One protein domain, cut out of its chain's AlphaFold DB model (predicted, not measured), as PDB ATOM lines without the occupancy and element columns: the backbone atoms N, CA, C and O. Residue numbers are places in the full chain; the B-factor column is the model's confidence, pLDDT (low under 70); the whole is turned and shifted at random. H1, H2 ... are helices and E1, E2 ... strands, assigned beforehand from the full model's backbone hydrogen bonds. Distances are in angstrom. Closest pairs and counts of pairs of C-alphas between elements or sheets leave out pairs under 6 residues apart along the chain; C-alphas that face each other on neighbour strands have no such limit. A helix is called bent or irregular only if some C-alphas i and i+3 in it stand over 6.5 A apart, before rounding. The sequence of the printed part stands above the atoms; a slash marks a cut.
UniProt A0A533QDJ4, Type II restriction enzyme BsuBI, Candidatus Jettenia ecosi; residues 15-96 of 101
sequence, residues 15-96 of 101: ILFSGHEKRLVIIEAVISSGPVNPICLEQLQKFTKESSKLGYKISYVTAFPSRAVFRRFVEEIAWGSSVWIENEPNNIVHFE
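Overview. This is residues 15 to 96 of the 101 residues of the protein "Type II restriction enzyme BsuBI" of Candidatus Jettenia ecosi (UniProt A0A533QDJ4). A strongly twisted sheet of five strands has H1 running slantwise over one face and H3 near the end of E3, while the other face is bare. E3, the longest strand, lies in the middle, between the hairpin E1-E2 and the hairpin E4-E5, and the short H2 follows H1 and only grazes the sheet. The printed part has 82 residues with three named helices and five named strands, in the order E1 E2 H1 H2 E3 H3 E4 E5; the sheet's order is E1 E2 E3 E4 E5, mixed, and the class is mixed, helices and strands. The whole is compact, with a radius of gyration of the C-alphas of 12.7 A and spans of 38 by 27 by 22 A.

Along the chain. Find C-alpha 15 at (5.336, 25.052, 39.795), where E1 begins; it ends at residue 18. E2 takes residues 23 to 29 and covers 19.3 A. Next come H1, residues 38 to 47 and 14.3 A long, and H2, residues 49 to 53. Look for E3 from C-alpha 57 at (-2.662, 33.408, 34.014) to residue 64, 22.6 A on. H3 follows at residues 67 to 76, 14.6 A long; it is irregular, with C-alphas 72 and 75 8.0 A apart. E4 is residues 81 to 85, 13.7 A long, and E5 is residues 92 to 95, ending with C-alpha 95 at (-5.584, 38.283, 49.703).

Arrangement. Start in the sheet, where E2 and E3 are parallel at 22 degrees; N 26 and O 59 are 2.8 A apart, within hydrogen-bond range. E3 and E4 are parallel at 42 degrees, with N 62 to O 82 at 2.9 A. The hairpin E1 and E2 is antiparallel, with N 16 to O 25 at 2.9 A, and the hairpin E4 and E5 likewise, with N 83 to O 93 at 2.8 A. H1 and H3 are on one face of the sheet, two layers. H1 is over E3 at a height over the sheet of 10.0 A, its closest C-alphas to E3 being those of Leu 41 and Tyr 60, 7.6 A apart. H3 is over E3 at a height of 9.5 A, with C-alphas 64 and 70 closest at 6.0 A. E2, H1, H2, E3 form a strand-helix-strand unit, two parallel neighbour strands with helices between, and E3, H3, E4 form another; both crossovers are right-handed. Every O i to N i+4 pair is within range in H1 and H2; in H3 it is 2 of 6, beside 4 of 7 O i to N i+3 pairs.

Size, cuts and confidence. The two C-alphas farthest apart, those of Leu 54 and Ala 68, are 37.9 A apart. The printed part has no cut and no long link. Residues 32 to 34 are under 70 in pLDDT; the mean of the printed part is 93.0.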
ATOM      1  N   ILE A  15       5.996  24.431  40.947       96.12
ATOM      2  CA  ILE A  15       5.336  25.052  39.795       96.12
ATOM      3  C   ILE A  15       4.323  24.059  39.230       96.12
ATOM      4  O   ILE A  15       4.697  23.001  38.723       96.12
ATOM      5  N   LEU A  16       3.037  24.409  39.271       96.06
ATOM      6  CA  LEU A  16       1.980  23.647  38.606       96.06
ATOM      7  C   LEU A  16       1.602  24.316  37.289       96.06
ATOM      8  O   LEU A  16       1.393  25.530  37.226       96.06
ATOM      9  N   PHE A  17       1.467  23.511  36.238       95.69
ATOM     10  CA  PHE A  17       1.128  23.979  34.900       95.69
ATOM     11  C   PHE A  17      -0.132  23.290  34.377       95.69
ATOM     12  O   PHE A  17      -0.186  22.066  34.268       95.69
ATOM     13  N   SER A  18      -1.123  24.094  33.986       93.81
ATOM     14  CA  SER A  18      -2.277  23.642  33.207       93.81
ATOM     15  C   SER A  18      -2.189  24.193  31.787       93.81
ATOM     16  O   SER A  18      -2.412  25.383  31.543       93.81
ATOM     17  N   GLY A  19      -1.862  23.316  30.834       90.19
ATOM     18  CA  GLY A  19      -1.747  23.678  29.418       90.19
ATOM     19  C   GLY A  19      -3.075  24.056  28.777       90.19
ATOM     20  O   GLY A  19      -3.126  25.014  28.009       90.19
ATOM     21  N   HIS A  20      -4.150  23.356  29.143       92.50
ATOM     22  CA  HIS A  20      -5.496  23.628  28.641       92.50
ATOM     23  C   HIS A  20      -5.995  25.017  29.067       92.50
ATOM     24  O   HIS A  20      -6.562  25.751  28.263       92.50
ATOM     25  N   GLU A  21      -5.727  25.416  30.312       93.06
ATOM     26  CA  GLU A  21      -6.183  26.701  30.857       93.06
ATOM     27  C   GLU A  21      -5.185  27.849  30.662       93.06
ATOM     28  O   GLU A  21      -5.476  28.983  31.050       93.06
ATOM     29  N   LYS A  22      -3.997  27.567  30.105       94.38
ATOM     30  CA  LYS A  22      -2.843  28.484  30.097       94.38
ATOM     31  C   LYS A  22      -2.604  29.105  31.479       94.38
ATOM     32  O   LYS A  22      -2.454  30.320  31.610       94.38
ATOM     33  N   ARG A  23      -2.591  28.271  32.520       96.69
ATOM     34  CA  ARG A  23      -2.434  28.710  33.912       96.69
ATOM     35  C   ARG A  23      -1.146  28.172  34.524       96.69
ATOM     36  O   ARG A  23      -0.788  27.016  34.296       96.69
ATOM     37  N   LEU A  24      -0.493  29.015  35.316       97.44
ATOM     38  CA  LEU A  24       0.601  28.662  36.211       97.44
ATOM     39  C   LEU A  24       0.204  28.936  37.652       97.44
ATOM     40  O   LEU A  24      -0.366  29.985  37.950       97.44
ATOM     41  N   VAL A  25       0.535  27.999  38.531       97.25
ATOM     42  CA  VAL A  25       0.457  28.194  39.976       97.25
ATOM     43  C   VAL A  25       1.866  28.057  40.525       97.25
ATOM     44  O   VAL A  25       2.490  27.009  40.373       97.25
ATOM     45  N   ILE A  26       2.364  29.142  41.101       97.19
ATOM     46  CA  ILE A  26       3.680  29.234  41.721       97.19
ATOM     47  C   ILE A  26       3.473  29.108  43.222       97.19
ATOM     48  O   ILE A  26       2.685  29.871  43.783       97.19
ATOM     49  N   ILE A  27       4.116  28.128  43.847       95.94
ATOM     50  CA  ILE A  27       3.866  27.766  45.240       95.94
ATOM     51  C   ILE A  27       5.174  27.842  46.027       95.94
ATOM     52  O   ILE A  27       6.158  27.225  45.630       95.94
ATOM     53  N   GLU A  28       5.132  28.545  47.159       93.38
ATOM     54  CA  GLU A  28       6.156  28.512  48.211       93.38
ATOM     55  C   GLU A  28       5.609  27.743  49.418       93.38
ATOM     56  O   GLU A  28       4.510  28.046  49.904       93.38
ATOM     57  N   ALA A  29       6.343  26.747  49.906       91.31
ATOM     58  CA  ALA A  29       5.960  25.939  51.053       91.31
ATOM     59  C   ALA A  29       6.607  26.483  52.332       91.31
ATOM     60  O   ALA A  29       7.819  26.417  52.536       91.31
ATOM     61  N   VAL A  30       5.785  26.983  53.256       85.00
ATOM     62  CA  VAL A  30       6.296  27.507  54.525       85.00
ATOM     63  C   VAL A  30       6.629  26.359  55.463       85.00
ATOM     64  O   VAL A  30       5.747  25.686  56.002       85.00
ATOM     65  N   ILE A  31       7.928  26.199  55.696       73.31
ATOM     66  CA  ILE A  31       8.507  25.310  56.703       73.31
ATOM     67  C   ILE A  31       9.200  26.127  57.802       73.31
ATOM     68  O   ILE A  31       8.683  26.221  58.916       73.31
ATOM     69  N   SER A  32      10.334  26.765  57.493       58.38
ATOM     70  CA  SER A  32      11.116  27.618  58.409       58.38
ATOM     71  C   SER A  32      11.507  28.971  57.806       58.38
ATOM     72  O   SER A  32      11.645  29.948  58.539       58.38
ATOM     73  N   SER A  33      11.697  29.028  56.487       59.88
ATOM     74  CA  SER A  33      11.700  30.251  55.683       59.88
ATOM     75  C   SER A  33      10.267  30.795  55.637       59.88
ATOM     76  O   SER A  33       9.322  30.021  55.501       59.88
ATOM     77  N   GLY A  34      10.089  32.100  55.856       65.81
ATOM     78  CA  GLY A  34       8.772  32.746  55.957       65.81
ATOM     79  C   GLY A  34       7.911  32.658  54.679       65.81
ATOM     80  O   GLY A  34       8.319  32.044  53.697       65.81
ATOM     81  N   PRO A  35       6.704  33.251  54.682       76.31
ATOM     82  CA  PRO A  35       5.737  33.161  53.579       76.31
ATOM     83  C   PRO A  35       6.161  33.933  52.324       76.31
ATOM     84  O   PRO A  35       7.159  34.656  52.339       76.31
ATOM     85  N   VAL A  36       5.333  33.874  51.264       77.00
ATOM     86  CA  VAL A  36       5.387  34.855  50.163       77.00
ATOM     87  C   VAL A  36       5.078  36.239  50.728       77.00
ATOM     88  O   VAL A  36       3.926  36.679  50.810       77.00
ATOM     89  N   ASN A  37       6.135  36.923  51.135       82.94
ATOM     90  CA  ASN A  37       6.095  38.316  51.534       82.94
ATOM     91  C   ASN A  37       6.174  39.236  50.300       82.94
ATOM     92  O   ASN A  37       6.392  38.749  49.186       82.94
ATOM     93  N   PRO A  38       5.997  40.562  50.447       88.44
ATOM     94  CA  PRO A  38       6.011  41.475  49.302       88.44
ATOM     95  C   PRO A  38       7.286  41.392  48.449       88.44
ATOM     96  O   PRO A  38       7.204  41.434  47.226       88.44
ATOM     97  N   ILE A  39       8.450  41.191  49.075       90.56
ATOM     98  CA  ILE A  39       9.739  41.077  48.373       90.56
ATOM     99  C   ILE A  39       9.786  39.785  47.546       90.56
ATOM    100  O   ILE A  39      10.166  39.804  46.376       90.56
ATOM    101  N   CYS A  40       9.374  38.663  48.140       90.69
ATOM    102  CA  CYS A  40       9.273  37.379  47.451       90.69
ATOM    103  C   CYS A  40       8.278  37.464  46.284       90.69
ATOM    104  O   CYS A  40       8.585  37.030  45.175       90.69
ATOM    105  N   LEU A  41       7.121  38.106  46.482       92.81
ATOM    106  CA  LEU A  41       6.132  38.285  45.421       92.81
ATOM    107  C   LEU A  41       6.711  39.049  44.221       92.81
ATOM    108  O   LEU A  41       6.517  38.623  43.083       92.81
ATOM    109  N   GLU A  42       7.453  40.135  44.447       93.62
ATOM    110  CA  GLU A  42       8.124  40.879  43.371       93.62
ATOM    111  C   GLU A  42       9.136  40.008  42.606       93.62
ATOM    112  O   GLU A  42       9.204  40.054  41.372       93.62
ATOM    113  N   GLN A  43       9.896  39.169  43.316       93.12
ATOM    114  CA  GLN A  43      10.839  38.228  42.705       93.12
ATOM    115  C   GLN A  43      10.117  37.185  41.839       93.12
ATOM    116  O   GLN A  43      10.500  36.976  40.684       93.12
ATOM    117  N   LEU A  44       9.029  36.593  42.339       94.31
ATOM    118  CA  LEU A  44       8.220  35.623  41.594       94.31
ATOM    119  C   LEU A  44       7.528  36.257  40.376       94.31
ATOM    120  O   LEU A  44       7.448  35.647  39.305       94.31
ATOM    121  N   GLN A  45       7.071  37.506  40.491       95.25
ATOM    122  CA  GLN A  45       6.526  38.268  39.364       95.25
ATOM    123  C   GLN A  45       7.578  38.529  38.283       95.25
ATOM    124  O   GLN A  45       7.283  38.426  37.090       95.25
ATOM    125  N   LYS A  46       8.822  38.819  38.676       95.00
ATOM    126  CA  LYS A  46       9.939  38.936  37.733       95.00
ATOM    127  C   LYS A  46      10.245  37.595  37.059       95.00
ATOM    128  O   LYS A  46      10.371  37.566  35.836       95.00
ATOM    129  N   PHE A  47      10.314  36.509  37.829       94.88
ATOM    130  CA  PHE A  47      10.574  35.151  37.335       94.88
ATOM    131  C   PHE A  47       9.541  34.707  36.285       94.88
ATOM    132  O   PHE A  47       9.886  34.142  35.249       94.88
ATOM    133  N   THR A  48       8.267  35.034  36.499       95.94
ATOM    134  CA  THR A  48       7.159  34.638  35.612       95.94
ATOM    135  C   THR A  48       6.789  35.671  34.540       95.94
ATOM    136  O   THR A  48       5.846  35.462  33.767       95.94
ATOM    137  N   LYS A  49       7.526  36.786  34.440       96.19
ATOM    138  CA  LYS A  49       7.203  37.920  33.558       96.19
ATOM    139  C   LYS A  49       7.006  37.511  32.099       96.19
ATOM    140  O   LYS A  49       6.058  37.956  31.451       96.19
ATOM    141  N   GLU A  50       7.883  36.660  31.576       96.62
ATOM    142  CA  GLU A  50       7.796  36.220  30.181       96.62
ATOM    143  C   GLU A  50       6.622  35.257  29.954       96.62
ATOM    144  O   GLU A  50       5.968  35.332  28.915       96.62
ATOM    145  N   SER A  51       6.264  34.425  30.938       95.88
ATOM    146  CA  SER A  51       5.032  33.628  30.887       95.88
ATOM    147  C   SER A  51       3.789  34.512  30.824       95.88
ATOM    148  O   SER A  51       2.904  34.265  30.003       95.88
ATOM    149  N   SER A  52       3.742  35.568  31.643       95.44
ATOM    150  CA  SER A  52       2.638  36.534  31.653       95.44
ATOM    151  C   SER A  52       2.456  37.192  30.281       95.44
ATOM    152  O   SER A  52       1.359  37.189  29.725       95.44
ATOM    153  N   LYS A  53       3.553  37.653  29.661       96.38
ATOM    154  CA  LYS A  53       3.542  38.234  28.305       96.38
ATOM    155  C   LYS A  53       3.030  37.273  27.229       96.38
ATOM    156  O   LYS A  53       2.455  37.715  26.242       96.38
ATOM    157  N   LEU A  54       3.216  35.967  27.419       95.56
ATOM    158  CA  LEU A  54       2.687  34.926  26.532       95.56
ATOM    159  C   LEU A  54       1.204  34.594  26.797       95.56
ATOM    160  O   LEU A  54       0.663  33.658  26.200       95.56
ATOM    161  N   GLY A  55       0.543  35.345  27.683       95.31
ATOM    162  CA  GLY A  55      -0.878  35.223  27.997       95.31
ATOM    163  C   GLY A  55      -1.205  34.151  29.035       95.31
ATOM    164  O   GLY A  55      -2.348  33.696  29.081       95.31
ATOM    165  N   TYR A  56      -0.229  33.708  29.836       97.25
ATOM    166  CA  TYR A  56      -0.491  32.772  30.928       97.25
ATOM    167  C   TYR A  56      -1.088  33.512  32.125       97.25
ATOM    168  O   TYR A  56      -0.573  34.549  32.542       97.25
ATOM    169  N   LYS A  57      -2.144  32.953  32.719       96.69
ATOM    170  CA  LYS A  57      -2.662  33.408  34.014       96.69
ATOM    171  C   LYS A  57      -1.781  32.841  35.119       96.69
ATOM    172  O   LYS A  57      -1.568  31.632  35.155       96.69
ATOM    173  N   ILE A  58      -1.286  33.691  36.012       97.19
ATOM    174  CA  ILE A  58      -0.346  33.287  37.062       97.19
ATOM    175  C   ILE A  58      -1.002  33.505  38.421       97.19
ATOM    176  O   ILE A  58      -1.590  34.555  38.670       97.19
ATOM    177  N   SER A  59      -0.917  32.502  39.287       96.94
ATOM    178  CA  SER A  59      -1.358  32.569  40.678       96.94
ATOM    179  C   SER A  59      -0.169  32.279  41.586       96.94
ATOM    180  O   SER A  59       0.535  31.299  41.361       96.94
ATOM    181  N   TYR A  60       0.043  33.118  42.598       96.94
ATOM    182  CA  TYR A  60       1.087  32.934  43.608       96.94
ATOM    183  C   TYR A  60       0.439  32.448  44.896       96.94
ATOM    184  O   TYR A  60      -0.522  33.060  45.374       96.94
ATOM    185  N   VAL A  61       0.931  31.335  45.430       97.31
ATOM    186  CA  VAL A  61       0.330  30.648  46.569       97.31
ATOM    187  C   VAL A  61       1.384  30.397  47.637       97.31
ATOM    188  O   VAL A  61       2.433  29.832  47.357       97.31
ATOM    189  N   THR A  62       1.083  30.768  48.877       97.00
ATOM    190  CA  THR A  62       1.828  30.260  50.036       97.00
ATOM    191  C   THR A  62       1.111  29.027  50.580       97.00
ATOM    192  O   THR A  62      -0.079  29.096  50.899       97.00
ATOM    193  N   ALA A  63       1.812  27.903  50.694       96.88
ATOM    194  CA  ALA A  63       1.295  26.681  51.295       96.88
ATOM    195  C   ALA A  63       1.726  26.585  52.766       96.88
ATOM    196  O   ALA A  63       2.911  26.680  53.081       96.88
ATOM    197  N   PHE A  64       0.765  26.369  53.667       95.94
ATOM    198  CA  PHE A  64       1.024  26.127  55.089       95.94
ATOM    199  C   PHE A  64       0.524  24.743  55.515       95.94
ATOM    200  O   PHE A  64      -0.534  24.313  55.055       95.94
ATOM    201  N   PRO A  65       1.180  24.083  56.484       94.69
ATOM    202  CA  PRO A  65       0.696  22.802  56.999       94.69
ATOM    203  C   PRO A  65      -0.602  22.952  57.817       94.69
ATOM    204  O   PRO A  65      -1.432  22.051  57.881       94.69
ATOM    205  N   SER A  66      -0.822  24.104  58.470       95.31
ATOM    206  CA  SER A  66      -2.031  24.339  59.275       95.31
ATOM    207  C   SER A  66      -2.364  25.820  59.460       95.31
ATOM    208  O   SER A  66      -1.487  26.687  59.383       95.31
ATOM    209  N   ARG A  67      -3.621  26.110  59.837       95.50
ATOM    210  CA  ARG A  67      -4.053  27.451  60.276       95.50
ATOM    211  C   ARG A  67      -3.226  28.000  61.441       95.50
ATOM    212  O   ARG A  67      -3.037  29.207  61.532       95.50
ATOM    213  N   ALA A  68      -2.726  27.132  62.323       94.38
ATOM    214  CA  ALA A  68      -1.903  27.546  63.457       94.38
ATOM    215  C   ALA A  68      -0.563  28.144  63.003       94.38
ATOM    216  O   ALA A  68      -0.116  29.131  63.586       94.38
ATOM    217  N   VAL A  69       0.047  27.578  61.955       93.69
ATOM    218  CA  VAL A  69       1.260  28.137  61.343       93.69
ATOM    219  C   VAL A  69       0.911  29.394  60.553       93.69
ATOM    220  O   VAL A  69       1.498  30.434  60.821       93.69
ATOM    221  N   PHE A  70      -0.104  29.341  59.684       94.88
ATOM    222  CA  PHE A  70      -0.586  30.500  58.919       94.88
ATOM    223  C   PHE A  70      -0.829  31.741  59.796       94.88
ATOM    224  O   PHE A  70      -0.354  32.824  59.471       94.88
ATOM    225  N   ARG A  71      -1.481  31.587  60.962       94.94
ATOM    226  CA  ARG A  71      -1.759  32.694  61.897       94.94
ATOM    227  C   ARG A  71      -0.504  33.467  62.313       94.94
ATOM    228  O   ARG A  71      -0.596  34.653  62.593       94.94
ATOM    229  N   ARG A  72       0.651  32.801  62.394       92.25
ATOM    230  CA  ARG A  72       1.920  33.423  62.808       92.25
ATOM    231  C   ARG A  72       2.498  34.352  61.742       92.25
ATOM    232  O   ARG A  72       3.306  35.195  62.091       92.25
ATOM    233  N   PHE A  73       2.084  34.172  60.492       92.56
ATOM    234  CA  PHE A  73       2.664  34.812  59.313       92.56
ATOM    235  C   PHE A  73       1.659  35.682  58.550       92.56
ATOM    236  O   PHE A  73       2.004  36.253  57.522       92.56
ATOM    237  N   VAL A  74       0.413  35.782  59.023       94.31
ATOM    238  CA  VAL A  74      -0.687  36.432  58.292       94.31
ATOM    239  C   VAL A  74      -0.383  37.881  57.899       94.31
ATOM    240  O   VAL A  74      -0.776  38.309  56.821       94.31
ATOM    241  N   GLU A  75       0.348  38.615  58.742       93.69
ATOM    242  CA  GLU A  75       0.725  40.016  58.510       93.69
ATOM    243  C   GLU A  75       1.824  40.177  57.449       93.69
ATOM    244  O   GLU A  75       1.963  41.246  56.861       93.69
ATOM    245  N   GLU A  76       2.598  39.122  57.189       92.81
ATOM    246  CA  GLU A  76       3.701  39.139  56.226       92.81
ATOM    247  C   GLU A  76       3.245  38.777  54.810       92.81
ATOM    248  O   GLU A  76       3.981  39.021  53.858       92.81
ATOM    249  N   ILE A  77       2.057  38.188  54.648       94.12
ATOM    250  CA  ILE A  77       1.574  37.681  53.359       94.12
ATOM    251  C   ILE A  77       1.205  38.842  52.440       94.12
ATOM    252  O   ILE A  77       0.434  39.734  52.793       94.12
ATOM    253  N   ALA A  78       1.744  38.814  51.224       94.88
ATOM    254  CA  ALA A  78       1.509  39.865  50.250       94.88
ATOM    255  C   ALA A  78       0.057  39.872  49.733       94.88
ATOM    256  O   ALA A  78      -0.469  38.847  49.288       94.88
ATOM    257  N   TRP A  79      -0.565  41.054  49.691       95.50
ATOM    258  CA  TRP A  79      -1.781  41.280  48.904       95.50
ATOM    259  C   TRP A  79      -1.539  40.970  47.418       95.50
ATOM    260  O   TRP A  79      -0.452  41.201  46.892       95.50
ATOM    261  N   GLY A  80      -2.557  40.454  46.731       94.19
ATOM    262  CA  GLY A  80      -2.452  39.911  45.373       94.19
ATOM    263  C   GLY A  80      -1.963  38.456  45.314       94.19
ATOM    264  O   GLY A  80      -1.640  37.965  44.232       94.19
ATOM    265  N   SER A  81      -1.894  37.762  46.456       96.38
ATOM    266  CA  SER A  81      -1.532  36.343  46.551       96.38
ATOM    267  C   SER A  81      -2.638  35.515  47.216       96.38
ATOM    268  O   SER A  81      -3.689  36.022  47.614       96.38
ATOM    269  N   SER A  82      -2.456  34.199  47.269       97.62
ATOM    270  CA  SER A  82      -3.400  33.280  47.906       97.62
ATOM    271  C   SER A  82      -2.696  32.343  48.881       97.62
ATOM    272  O   SER A  82      -1.485  32.143  48.826       97.62
ATOM    273  N   VAL A  83      -3.472  31.745  49.774       97.62
ATOM    274  CA  VAL A  83      -2.991  30.780  50.759       97.62
ATOM    275  C   VAL A  83      -3.740  29.469  50.601       97.62
ATOM    276  O   VAL A  83      -4.969  29.457  50.529       97.62
ATOM    277  N   TRP A  84      -2.985  28.373  50.607       98.00
ATOM    278  CA  TRP A  84      -3.507  27.016  50.718       98.00
ATOM    279  C   TRP A  84      -3.028  26.380  52.023       98.00
ATOM    280  O   TRP A  84      -1.905  26.625  52.470       98.00
ATOM    281  N   ILE A  85      -3.888  25.583  52.657       97.25
ATOM    282  CA  ILE A  85      -3.598  24.954  53.948       97.25
ATOM    283  C   ILE A  85      -3.780  23.446  53.814       97.25
ATOM    284  O   ILE A  85      -4.879  22.990  53.513       97.25
ATOM    285  N   GLU A  86      -2.725  22.681  54.093       96.31
ATOM    286  CA  GLU A  86      -2.690  21.223  53.910       96.31
ATOM    287  C   GLU A  86      -3.815  20.503  54.661       96.31
ATOM    288  O   GLU A  86      -4.534  19.697  54.077       96.31
ATOM    289  N   ASN A  87      -4.029  20.849  55.934       96.38
ATOM    290  CA  ASN A  87      -5.099  20.268  56.752       96.38
ATOM    291  C   ASN A  87      -6.519  20.617  56.270       96.38
ATOM    292  O   ASN A  87      -7.494  20.039  56.751       96.38
ATOM    293  N   GLU A  88      -6.660  21.581  55.360       96.62
ATOM    294  CA  GLU A  88      -7.940  22.055  54.835       96.62
ATOM    295  C   GLU A  88      -7.890  22.171  53.304       96.62
ATOM    296  O   GLU A  88      -8.147  23.242  52.746       96.62
ATOM    297  N   PRO A  89      -7.596  21.064  52.600       96.62
ATOM    298  CA  PRO A  89      -7.064  21.094  51.240       96.62
ATOM    299  C   PRO A  89      -8.063  21.594  50.188       96.62
ATOM    300  O   PRO A  89      -7.667  21.959  49.084       96.62
ATOM    301  N   ASN A  90      -9.352  21.625  50.529       97.69
ATOM    302  CA  ASN A  90     -10.434  22.071  49.652       97.69
ATOM    303  C   ASN A  90     -10.744  23.572  49.787       97.69
ATOM    304  O   ASN A  90     -11.735  24.035  49.228       97.69
ATOM    305  N   ASN A  91      -9.941  24.327  50.545       97.19
ATOM    306  CA  ASN A  91     -10.157  25.747  50.798       97.19
ATOM    307  C   ASN A  91      -8.941  26.576  50.373       97.19
ATOM    308  O   ASN A  91      -7.795  26.143  50.496       97.19
ATOM    309  N   ILE A  92      -9.205  27.800  49.919       97.56
ATOM    310  CA  ILE A  92      -8.194  28.812  49.607       97.56
ATOM    311  C   ILE A  92      -8.595  30.113  50.299       97.56
ATOM    312  O   ILE A  92      -9.769  30.484  50.301       97.56
ATOM    313  N   VAL A  93      -7.617  30.815  50.868       97.62
ATOM    314  CA  VAL A  93      -7.785  32.206  51.311       97.62
ATOM    315  C   VAL A  93      -7.183  33.115  50.246       97.62
ATOM    316  O   VAL A  93      -6.031  32.929  49.857       97.62
ATOM    317  N   HIS A  94      -7.946  34.102  49.783       97.06
ATOM    318  CA  HIS A  94      -7.483  35.091  48.811       97.06
ATOM    319  C   HIS A  94      -7.174  36.417  49.507       97.06
ATOM    320  O   HIS A  94      -8.030  36.968  50.200       97.06
ATOM    321  N   PHE A  95      -5.962  36.932  49.304       95.81
ATOM    322  CA  PHE A  95      -5.584  38.283  49.703       95.81
ATOM    323  C   PHE A  95      -5.749  39.186  48.485       95.81
ATOM    324  O   PHE A  95      -4.854  39.285  47.652       95.81
ATOM    325  N   GLU A  96      -6.907  39.825  48.358       93.44
ATOM    326  CA  GLU A  96      -7.235  40.634  47.183       93.44
ATOM    327  C   GLU A  96      -6.609  42.030  47.269       93.44
ATOM    328  O   GLU A  96      -6.747  42.721  48.279       93.44
TER     329      GLU A  96